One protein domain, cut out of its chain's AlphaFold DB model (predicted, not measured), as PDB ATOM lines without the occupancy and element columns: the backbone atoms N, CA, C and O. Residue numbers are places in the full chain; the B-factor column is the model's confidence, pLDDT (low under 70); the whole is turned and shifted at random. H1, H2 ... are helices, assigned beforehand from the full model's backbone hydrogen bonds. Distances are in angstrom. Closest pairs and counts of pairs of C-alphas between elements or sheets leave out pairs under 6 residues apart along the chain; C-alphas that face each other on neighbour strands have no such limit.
ATOM      1  N   MET A  98      -2.163   7.895  37.653       94.38
ATOM      2  CA  MET A  98      -1.304   7.114  38.551       94.38
ATOM      3  C   MET A  98      -1.603   7.463  40.008       94.38
ATOM      4  O   MET A  98      -1.818   8.626  40.350       94.38
ATOM      5  N   LYS A  99      -1.559   6.458  40.886       97.31
ATOM      6  CA  LYS A  99      -1.603   6.685  42.333       97.31
ATOM      7  C   LYS A  99      -0.314   7.364  42.790       97.31
ATOM      8  O   LYS A  99       0.744   7.138  42.204       97.31
ATOM      9  N   LEU A 100      -0.386   8.163  43.853       97.31
ATOM     10  CA  LEU A 100       0.764   8.920  44.363       97.31
ATOM     11  C   LEU A 100       1.940   8.007  44.748       97.31
ATOM     12  O   LEU A 100       3.097   8.368  44.543       97.31
ATOM     13  N   GLU A 101       1.648   6.824  45.286       97.56
ATOM     14  CA  GLU A 101       2.648   5.818  45.645       97.56
ATOM     15  C   GLU A 101       3.392   5.305  44.406       97.56
ATOM     16  O   GLU A 101       4.620   5.253  44.411       97.56
ATOM     17  N   ASP A 102       2.659   5.018  43.326       96.69
ATOM     18  CA  ASP A 102       3.244   4.570  42.059       96.69
ATOM     19  C   ASP A 102       4.051   5.697  41.394       96.69
ATOM     20  O   ASP A 102       5.090   5.436  40.795       96.69
ATOM     21  N   VAL A 103       3.624   6.963  41.519       97.94
ATOM     22  CA  VAL A 103       4.398   8.123  41.035       97.94
ATOM     23  C   VAL A 103       5.728   8.241  41.786       97.94
ATOM     24  O   VAL A 103       6.767   8.419  41.157       97.94
ATOM     25  N   ARG A 104       5.727   8.101  43.118       98.12
ATOM     26  CA  ARG A 104       6.958   8.124  43.932       98.12
ATOM     27  C   ARG A 104       7.910   6.994  43.555       98.12
ATOM     28  O   ARG A 104       9.100   7.230  43.370       98.12
ATOM     29  N   GLU A 105       7.393   5.776  43.417       97.50
ATOM     30  CA  GLU A 105       8.204   4.623  43.020       97.50
ATOM     31  C   GLU A 105       8.778   4.788  41.609       97.50
ATOM     32  O   GLU A 105       9.950   4.489  41.380       97.50
ATOM     33  N   ALA A 106       7.982   5.317  40.680       97.12
ATOM     34  CA  ALA A 106       8.409   5.630  39.326       97.12
ATOM     35  C   ALA A 106       9.555   6.657  39.300       97.12
ATOM     36  O   ALA A 106      10.534   6.448  38.583       97.12
ATOM     37  N   VAL A 107       9.476   7.722  40.107       98.19
ATOM     38  CA  VAL A 107      10.564   8.705  40.255       98.19
ATOM     39  C   VAL A 107      11.833   8.045  40.804       98.19
ATOM     40  O   VAL A 107      12.915   8.266  40.267       98.19
ATOM     41  N   GLU A 108      11.720   7.169  41.803       97.75
ATOM     42  CA  GLU A 108      12.869   6.435  42.354       97.75
ATOM     43  C   GLU A 108      13.518   5.481  41.342       97.75
ATOM     44  O   GLU A 108      14.743   5.386  41.261       97.75
ATOM     45  N   VAL A 109      12.719   4.787  40.527       96.38
ATOM     46  CA  VAL A 109      13.244   3.991  39.408       96.38
ATOM     47  C   VAL A 109      13.956   4.896  38.402       96.38
ATOM     48  O   VAL A 109      15.058   4.570  37.958       96.38
ATOM     49  N   LEU A 110      13.368   6.047  38.071       96.50
ATOM     50  CA  LEU A 110      13.958   6.976  37.118       96.50
ATOM     51  C   LEU A 110      15.275   7.564  37.631       96.50
ATOM     52  O   LEU A 110      16.210   7.650  36.851       96.50
ATOM     53  N   LYS A 111      15.412   7.851  38.930       97.25
ATOM     54  CA  LYS A 111      16.685   8.284  39.540       97.25
ATOM     55  C   LYS A 111      17.818   7.273  39.350       97.25
ATOM     56  O   LYS A 111      18.979   7.670  39.329       97.25
ATOM     57  N   ARG A 112      17.504   5.981  39.205       95.75
ATOM     58  CA  ARG A 112      18.502   4.942  38.900       95.75
ATOM     59  C   ARG A 112      18.856   4.880  37.411       95.75
ATOM     60  O   ARG A 112      20.005   4.612  37.088       95.75
ATOM     61  N   ILE A 113      17.884   5.114  36.529       93.62
ATOM     62  CA  ILE A 113      18.050   5.019  35.068       93.62
ATOM     63  C   ILE A 113      18.651   6.307  34.479       93.62
ATOM     64  O   ILE A 113      19.594   6.261  33.694       93.62
ATOM     65  N   ASP A 114      18.091   7.453  34.858       93.69
ATOM     66  CA  ASP A 114      18.446   8.807  34.431       93.69
ATOM     67  C   ASP A 114      18.429   9.733  35.666       93.69
ATOM     68  O   ASP A 114      17.410  10.370  35.965       93.69
ATOM     69  N   PRO A 115      19.536   9.783  36.435       94.50
ATOM     70  CA  PRO A 115      19.594  10.535  37.685       94.50
ATOM     71  C   PRO A 115      19.234  12.024  37.547       94.50
ATOM     72  O   PRO A 115      18.449  12.497  38.368       94.50
ATOM     73  N   PRO A 116      19.730  12.770  36.533       93.75
ATOM     74  CA  PRO A 116      19.339  14.164  36.326       93.75
ATOM     75  C   PRO A 116      17.823  14.362  36.217       93.75
ATOM     76  O   PRO A 116      17.264  15.193  36.930       93.75
ATOM     77  N   MET A 117      17.153  13.568  35.374       94.50
ATOM     78  CA  MET A 117      15.700  13.655  35.199       94.50
ATOM     79  C   MET A 117      14.952  13.215  36.462       94.50
ATOM     80  O   MET A 117      13.953  13.818  36.842       94.50
ATOM     81  N   GLY A 118      15.433  12.166  37.131       96.50
ATOM     82  CA  GLY A 118      14.840  11.684  38.372       96.50
ATOM     83  C   GLY A 118      14.857  12.731  39.491       96.50
ATOM     84  O   GLY A 118      13.850  12.891  40.177       96.50
ATOM     85  N   ILE A 119      15.961  13.473  39.642       97.50
ATOM     86  CA  ILE A 119      16.082  14.570  40.618       97.50
ATOM     87  C   ILE A 119      15.125  15.716  40.260       97.50
ATOM     88  O   ILE A 119      14.403  16.199  41.128       97.50
ATOM     89  N   GLU A 120      15.056  16.109  38.983       97.31
ATOM     90  CA  GLU A 120      14.134  17.159  38.526       97.31
ATOM     91  C   GLU A 120      12.669  16.799  38.832       97.31
ATOM     92  O   GLU A 120      11.910  17.620  39.356       97.31
ATOM     93  N   LEU A 121      12.263  15.556  38.554       97.62
ATOM     94  CA  LEU A 121      10.900  15.104  38.837       97.62
ATOM     95  C   LEU A 121      10.623  14.947  40.337       97.62
ATOM     96  O   LEU A 121       9.488  15.163  40.757       97.62
ATOM     97  N   GLU A 122      11.621  14.603  41.152       98.19
ATOM     98  CA  GLU A 122      11.495  14.554  42.614       98.19
ATOM     99  C   GLU A 122      11.236  15.943  43.211       98.19
ATOM    100  O   GLU A 122      10.394  16.089  44.100       98.19
ATOM    101  N   GLU A 123      11.902  16.976  42.693       97.56
ATOM    102  CA  GLU A 123      11.627  18.361  43.075       97.56
ATOM    103  C   GLU A 123      10.207  18.775  42.658       97.56
ATOM    104  O   GLU A 123       9.451  19.304  43.475       97.56
ATOM    105  N   GLN A 124       9.797  18.468  41.420       97.62
ATOM    106  CA  GLN A 124       8.450  18.770  40.909       97.62
ATOM    107  C   GLN A 124       7.337  18.040  41.675       97.62
ATOM    108  O   GLN A 124       6.237  18.579  41.837       97.62
ATOM    109  N   LEU A 125       7.628  16.848  42.201       97.56
ATOM    110  CA  LEU A 125       6.687  16.028  42.962       97.56
ATOM    111  C   LEU A 125       6.168  16.732  44.223       97.56
ATOM    112  O   LEU A 125       5.060  16.440  44.676       97.56
ATOM    113  N   GLN A 126       6.948  17.663  44.783       96.69
ATOM    114  CA  GLN A 126       6.557  18.457  45.950       96.69
ATOM    115  C   GLN A 126       5.482  19.503  45.618       96.69
ATOM    116  O   GLN A 126       4.733  19.906  46.508       96.69
ATOM    117  N   TYR A 127       5.400  19.928  44.355       97.62
ATOM    118  CA  TYR A 127       4.511  21.000  43.907       97.62
ATOM    119  C   TYR A 127       3.247  20.461  43.232       97.62
ATOM    120  O   TYR A 127       2.146  20.876  43.592       97.62
ATOM    121  N   ASP A 128       3.391  19.538  42.276       98.06
ATOM    122  CA  ASP A 128       2.262  18.963  41.537       98.06
ATOM    123  C   ASP A 128       2.495  17.480  41.186       98.06
ATOM    124  O   ASP A 128       3.003  17.145  40.110       98.06
ATOM    125  N   PRO A 129       2.091  16.544  42.064       96.94
ATOM    126  CA  PRO A 129       2.276  15.122  41.810       96.94
ATOM    127  C   PRO A 129       1.417  14.579  40.660       96.94
ATOM    128  O   PRO A 129       1.759  13.543  40.087       96.94
ATOM    129  N   ARG A 130       0.306  15.246  40.312       97.00
ATOM    130  CA  ARG A 130      -0.557  14.800  39.207       97.00
ATOM    131  C   ARG A 130       0.105  15.085  37.869       97.00
ATOM    132  O   ARG A 130       0.113  14.214  36.999       97.00
ATOM    133  N   GLU A 131       0.697  16.268  37.729       97.19
ATOM    134  CA  GLU A 131       1.447  16.628  36.529       97.19
ATOM    135  C   GLU A 131       2.670  15.723  36.340       97.19
ATOM    136  O   GLU A 131       2.873  15.208  35.241       97.19
ATOM    137  N   VAL A 132       3.420  15.428  37.410       97.88
ATOM    138  CA  VAL A 132       4.534  14.461  37.349       97.88
ATOM    139  C   VAL A 132       4.040  13.086  36.894       97.88
ATOM    140  O   VAL A 132       4.630  12.491  35.991       97.88
ATOM    141  N   GLY A 133       2.920  12.597  37.436       96.94
ATOM    142  CA  GLY A 133       2.301  11.348  36.983       96.94
ATOM    143  C   GLY A 133       1.975  11.349  35.484       96.94
ATOM    144  O   GLY A 133       2.265  10.375  34.786       96.94
ATOM    145  N   ARG A 134       1.445  12.461  34.955       96.12
ATOM    146  CA  ARG A 134       1.183  12.621  33.517       96.12
ATOM    147  C   ARG A 134       2.473  12.597  32.695       96.12
ATOM    148  O   ARG A 134       2.546  11.861  31.712       96.12
ATOM    149  N   ILE A 135       3.499  13.339  33.117       96.44
ATOM    150  CA  ILE A 135       4.813  13.368  32.457       96.44
ATOM    151  C   ILE A 135       5.409  11.958  32.393       96.44
ATOM    152  O   ILE A 135       5.867  11.536  31.329       96.44
ATOM    153  N   LEU A 136       5.358  11.210  33.498       96.75
ATOM    154  CA  LEU A 136       5.866   9.840  33.571       96.75
ATOM    155  C   LEU A 136       5.126   8.907  32.604       96.75
ATOM    156  O   LEU A 136       5.765   8.180  31.845       96.75
ATOM    157  N   GLN A 137       3.793   8.963  32.561       95.12
ATOM    158  CA  GLN A 137       3.004   8.134  31.645       95.12
ATOM    159  C   GLN A 137       3.245   8.462  30.166       95.12
ATOM    160  O   GLN A 137       3.202   7.558  29.323       95.12
ATOM    161  N   GLU A 138       3.444   9.740  29.838       94.19
ATOM    162  CA  GLU A 138       3.616  10.210  28.463       94.19
ATOM    163  C   GLU A 138       5.037   9.982  27.944       94.19
ATOM    164  O   GLU A 138       5.210   9.476  26.834       94.19
ATOM    165  N   ARG A 139       6.054  10.335  28.741       94.56
ATOM    166  CA  ARG A 139       7.465  10.267  28.334       94.56
ATOM    167  C   ARG A 139       8.101   8.908  28.598       94.56
ATOM    168  O   ARG A 139       8.956   8.485  27.825       94.56
ATOM    169  N   PHE A 140       7.659   8.202  29.638       94.88
ATOM    170  CA  PHE A 140       8.258   6.943  30.086       94.88
ATOM    171  C   PHE A 140       7.216   5.816  30.169       94.88
ATOM    172  O   PHE A 140       7.027   5.203  31.220       94.88
ATOM    173  N   PRO A 141       6.556   5.451  29.053       92.81
ATOM    174  CA  PRO A 141       5.482   4.455  29.062       92.81
ATOM    175  C   PRO A 141       5.934   3.053  29.504       92.81
ATOM    176  O   PRO A 141       5.097   2.225  29.846       92.81
ATOM    177  N   ARG A 142       7.242   2.767  29.485       93.94
ATOM    178  CA  ARG A 142       7.816   1.488  29.933       93.94
ATOM    179  C   ARG A 142       8.115   1.448  31.435       93.94
ATOM    180  O   ARG A 142       8.495   0.400  31.940       93.94
ATOM    181  N   LEU A 143       7.939   2.550  32.161       94.69
ATOM    182  CA  LEU A 143       8.311   2.632  33.573       94.69
ATOM    183  C   LEU A 143       7.466   1.714  34.464       94.69
ATOM    184  O   LEU A 143       7.981   1.137  35.414       94.69
ATOM    185  N   GLU A 144       6.199   1.482  34.105       93.56
ATOM    186  CA  GLU A 144       5.348   0.501  34.794       93.56
ATOM    187  C   GLU A 144       5.942  -0.915  34.744       93.56
ATOM    188  O   GLU A 144       5.902  -1.645  35.735       93.56
ATOM    189  N   TRP A 145       6.541  -1.295  33.612       95.12
ATOM    190  CA  TRP A 145       7.209  -2.587  33.468       95.12
ATOM    191  C   TRP A 145       8.436  -2.688  34.380       95.12
ATOM    192  O   TRP A 145       8.619  -3.708  35.037       95.12
ATOM    193  N   PHE A 146       9.213  -1.610  34.505       96.62
ATOM    194  CA  PHE A 146      10.343  -1.545  35.434       96.62
ATOM    195  C   PHE A 146       9.918  -1.632  36.900       96.62
ATOM    196  O   PHE A 146      10.557  -2.343  37.670       96.62
ATOM    197  N   MET A 147       8.827  -0.965  37.291       96.62
ATOM    198  CA  MET A 147       8.291  -1.077  38.651       96.62
ATOM    199  C   MET A 147       7.856  -2.513  38.963       96.62
ATOM    200  O   MET A 147       8.208  -3.056  40.006       96.62
ATOM    201  N   LYS A 148       7.147  -3.175  38.036       96.25
ATOM    202  CA  LYS A 148       6.788  -4.594  38.193       96.25
ATOM    203  C   LYS A 148       8.035  -5.469  38.298       96.25
ATOM    204  O   LYS A 148       8.126  -6.267  39.225       96.25
ATOM    205  N   MET A 149       9.008  -5.280  37.410       96.69
ATOM    206  CA  MET A 149      10.263  -6.028  37.440       96.69
ATOM    207  C   MET A 149      10.978  -5.861  38.780       96.69
ATOM    208  O   MET A 149      11.274  -6.857  39.416       96.69
ATOM    209  N   LYS A 150      11.134  -4.635  39.288       96.81
ATOM    210  CA  LYS A 150      11.746  -4.375  40.600       96.81
ATOM    211  C   LYS A 150      11.086  -5.162  41.740       96.81
ATOM    212  O   LYS A 150      11.775  -5.581  42.666       96.81
ATOM    213  N   ARG A 151       9.761  -5.347  41.691       96.12
ATOM    214  CA  ARG A 151       8.985  -6.051  42.728       96.12
ATOM    215  C   ARG A 151       9.097  -7.574  42.625       96.12
ATOM    216  O   ARG A 151       9.251  -8.230  43.647       96.12
ATOM    217  N   TYR A 152       8.985  -8.130  41.421       96.06
ATOM    218  CA  TYR A 152       8.985  -9.586  41.215       96.06
ATOM    219  C   TYR A 152      10.385 -10.165  41.027       96.06
ATOM    220  O   TYR A 152      10.589 -11.367  41.182       96.06
ATOM    221  N   ASP A 153      11.332  -9.312  40.658       96.44
ATOM    222  CA  ASP A 153      12.610  -9.714  40.113       96.44
ATOM    223  C   ASP A 153      13.646  -8.565  40.147       96.44
ATOM    224  O   ASP A 153      13.953  -7.913  39.137       96.44
TER     225      ASP A 153
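This is residues 98 to 153 of the 284 residues of an uncharacterized protein of Poriferisphaera corsica (UniProt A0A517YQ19). The longest helix, H1, runs between two sides of a small helical domain: H2 folds back beside it as a helical hairpin, and H4 lies on the side of H1 away from H2, beginning near the middle of H1 and pointing away from it. H3 crosses the first half of H1 at a steep tilt, and the chain then returns to H1 to start H4, which makes one end of the longest axis. The printed part has 56 residues with four named helices, in the order H1, H2, H3, H4, and no named strand; the class is all helix, and the helix packing is mostly crossed. The whole is compact, with a radius of gyration of the C-alphas of 10.3 A and spans of 32 by 22 by 18 A.

H1, residues 100 to 113, is the hub and touches three other helices. H2, residues 115 to 125, touches it at a shallow tilt of 20 degrees, opposite ways, and the two form a helical hairpin; their closest C-alphas, those of Lys 111 and Gly 118, are 4.0 A apart. H3, residues 129 to 139, touches H1 at residues 100 to 106 alone, at a steep tilt of 49 degrees, the same way; the closest C-alphas are those of Val 103 and Gly 133, at 5.6 A. H4, residues 143 to 152, touches H1 at residues 105 to 110 alone and is about perpendicular to it, at 89 degrees; the closest C-alphas are those of Ala 106 and Leu 143, at 6.5 A. H2 and H3 form a second helical hairpin but only just touch, with 3 pairs of C-alphas within 8 A; the closest are those of Leu 125 and Val 132, at 6.2 A. Their tilt of 36 degrees, opposite ways, is only just steep. H3 and H4 are close but not clearly touching, with the C-alphas of Leu 136 and Leu 143 closest at 7.6 A. H2 and H4 are apart. In H1, H2, H3 and H4 every O i to N i+4 pair is within hydrogen-bond range.

H1 begins at C-alpha 100, (0.764, 8.920, 44.363), and measures 20.0 A from first to last C-alpha. H2 measures 15.0 A, and H3 measures 15.2 A from C-alpha 129 at (2.276, 15.122, 41.810). H4 measures 14.4 A and ends at C-alpha 152, (8.985, -9.586, 41.215).

The two C-alphas farthest apart are those of Tyr 127 and Asp 153, at 32.0 A. The printed part has no cut, and the links H1 to H2, H2 to H3 and H3 to H4 are tight. The mean pLDDT of the printed part is 96.3, and no printed residue is under 70.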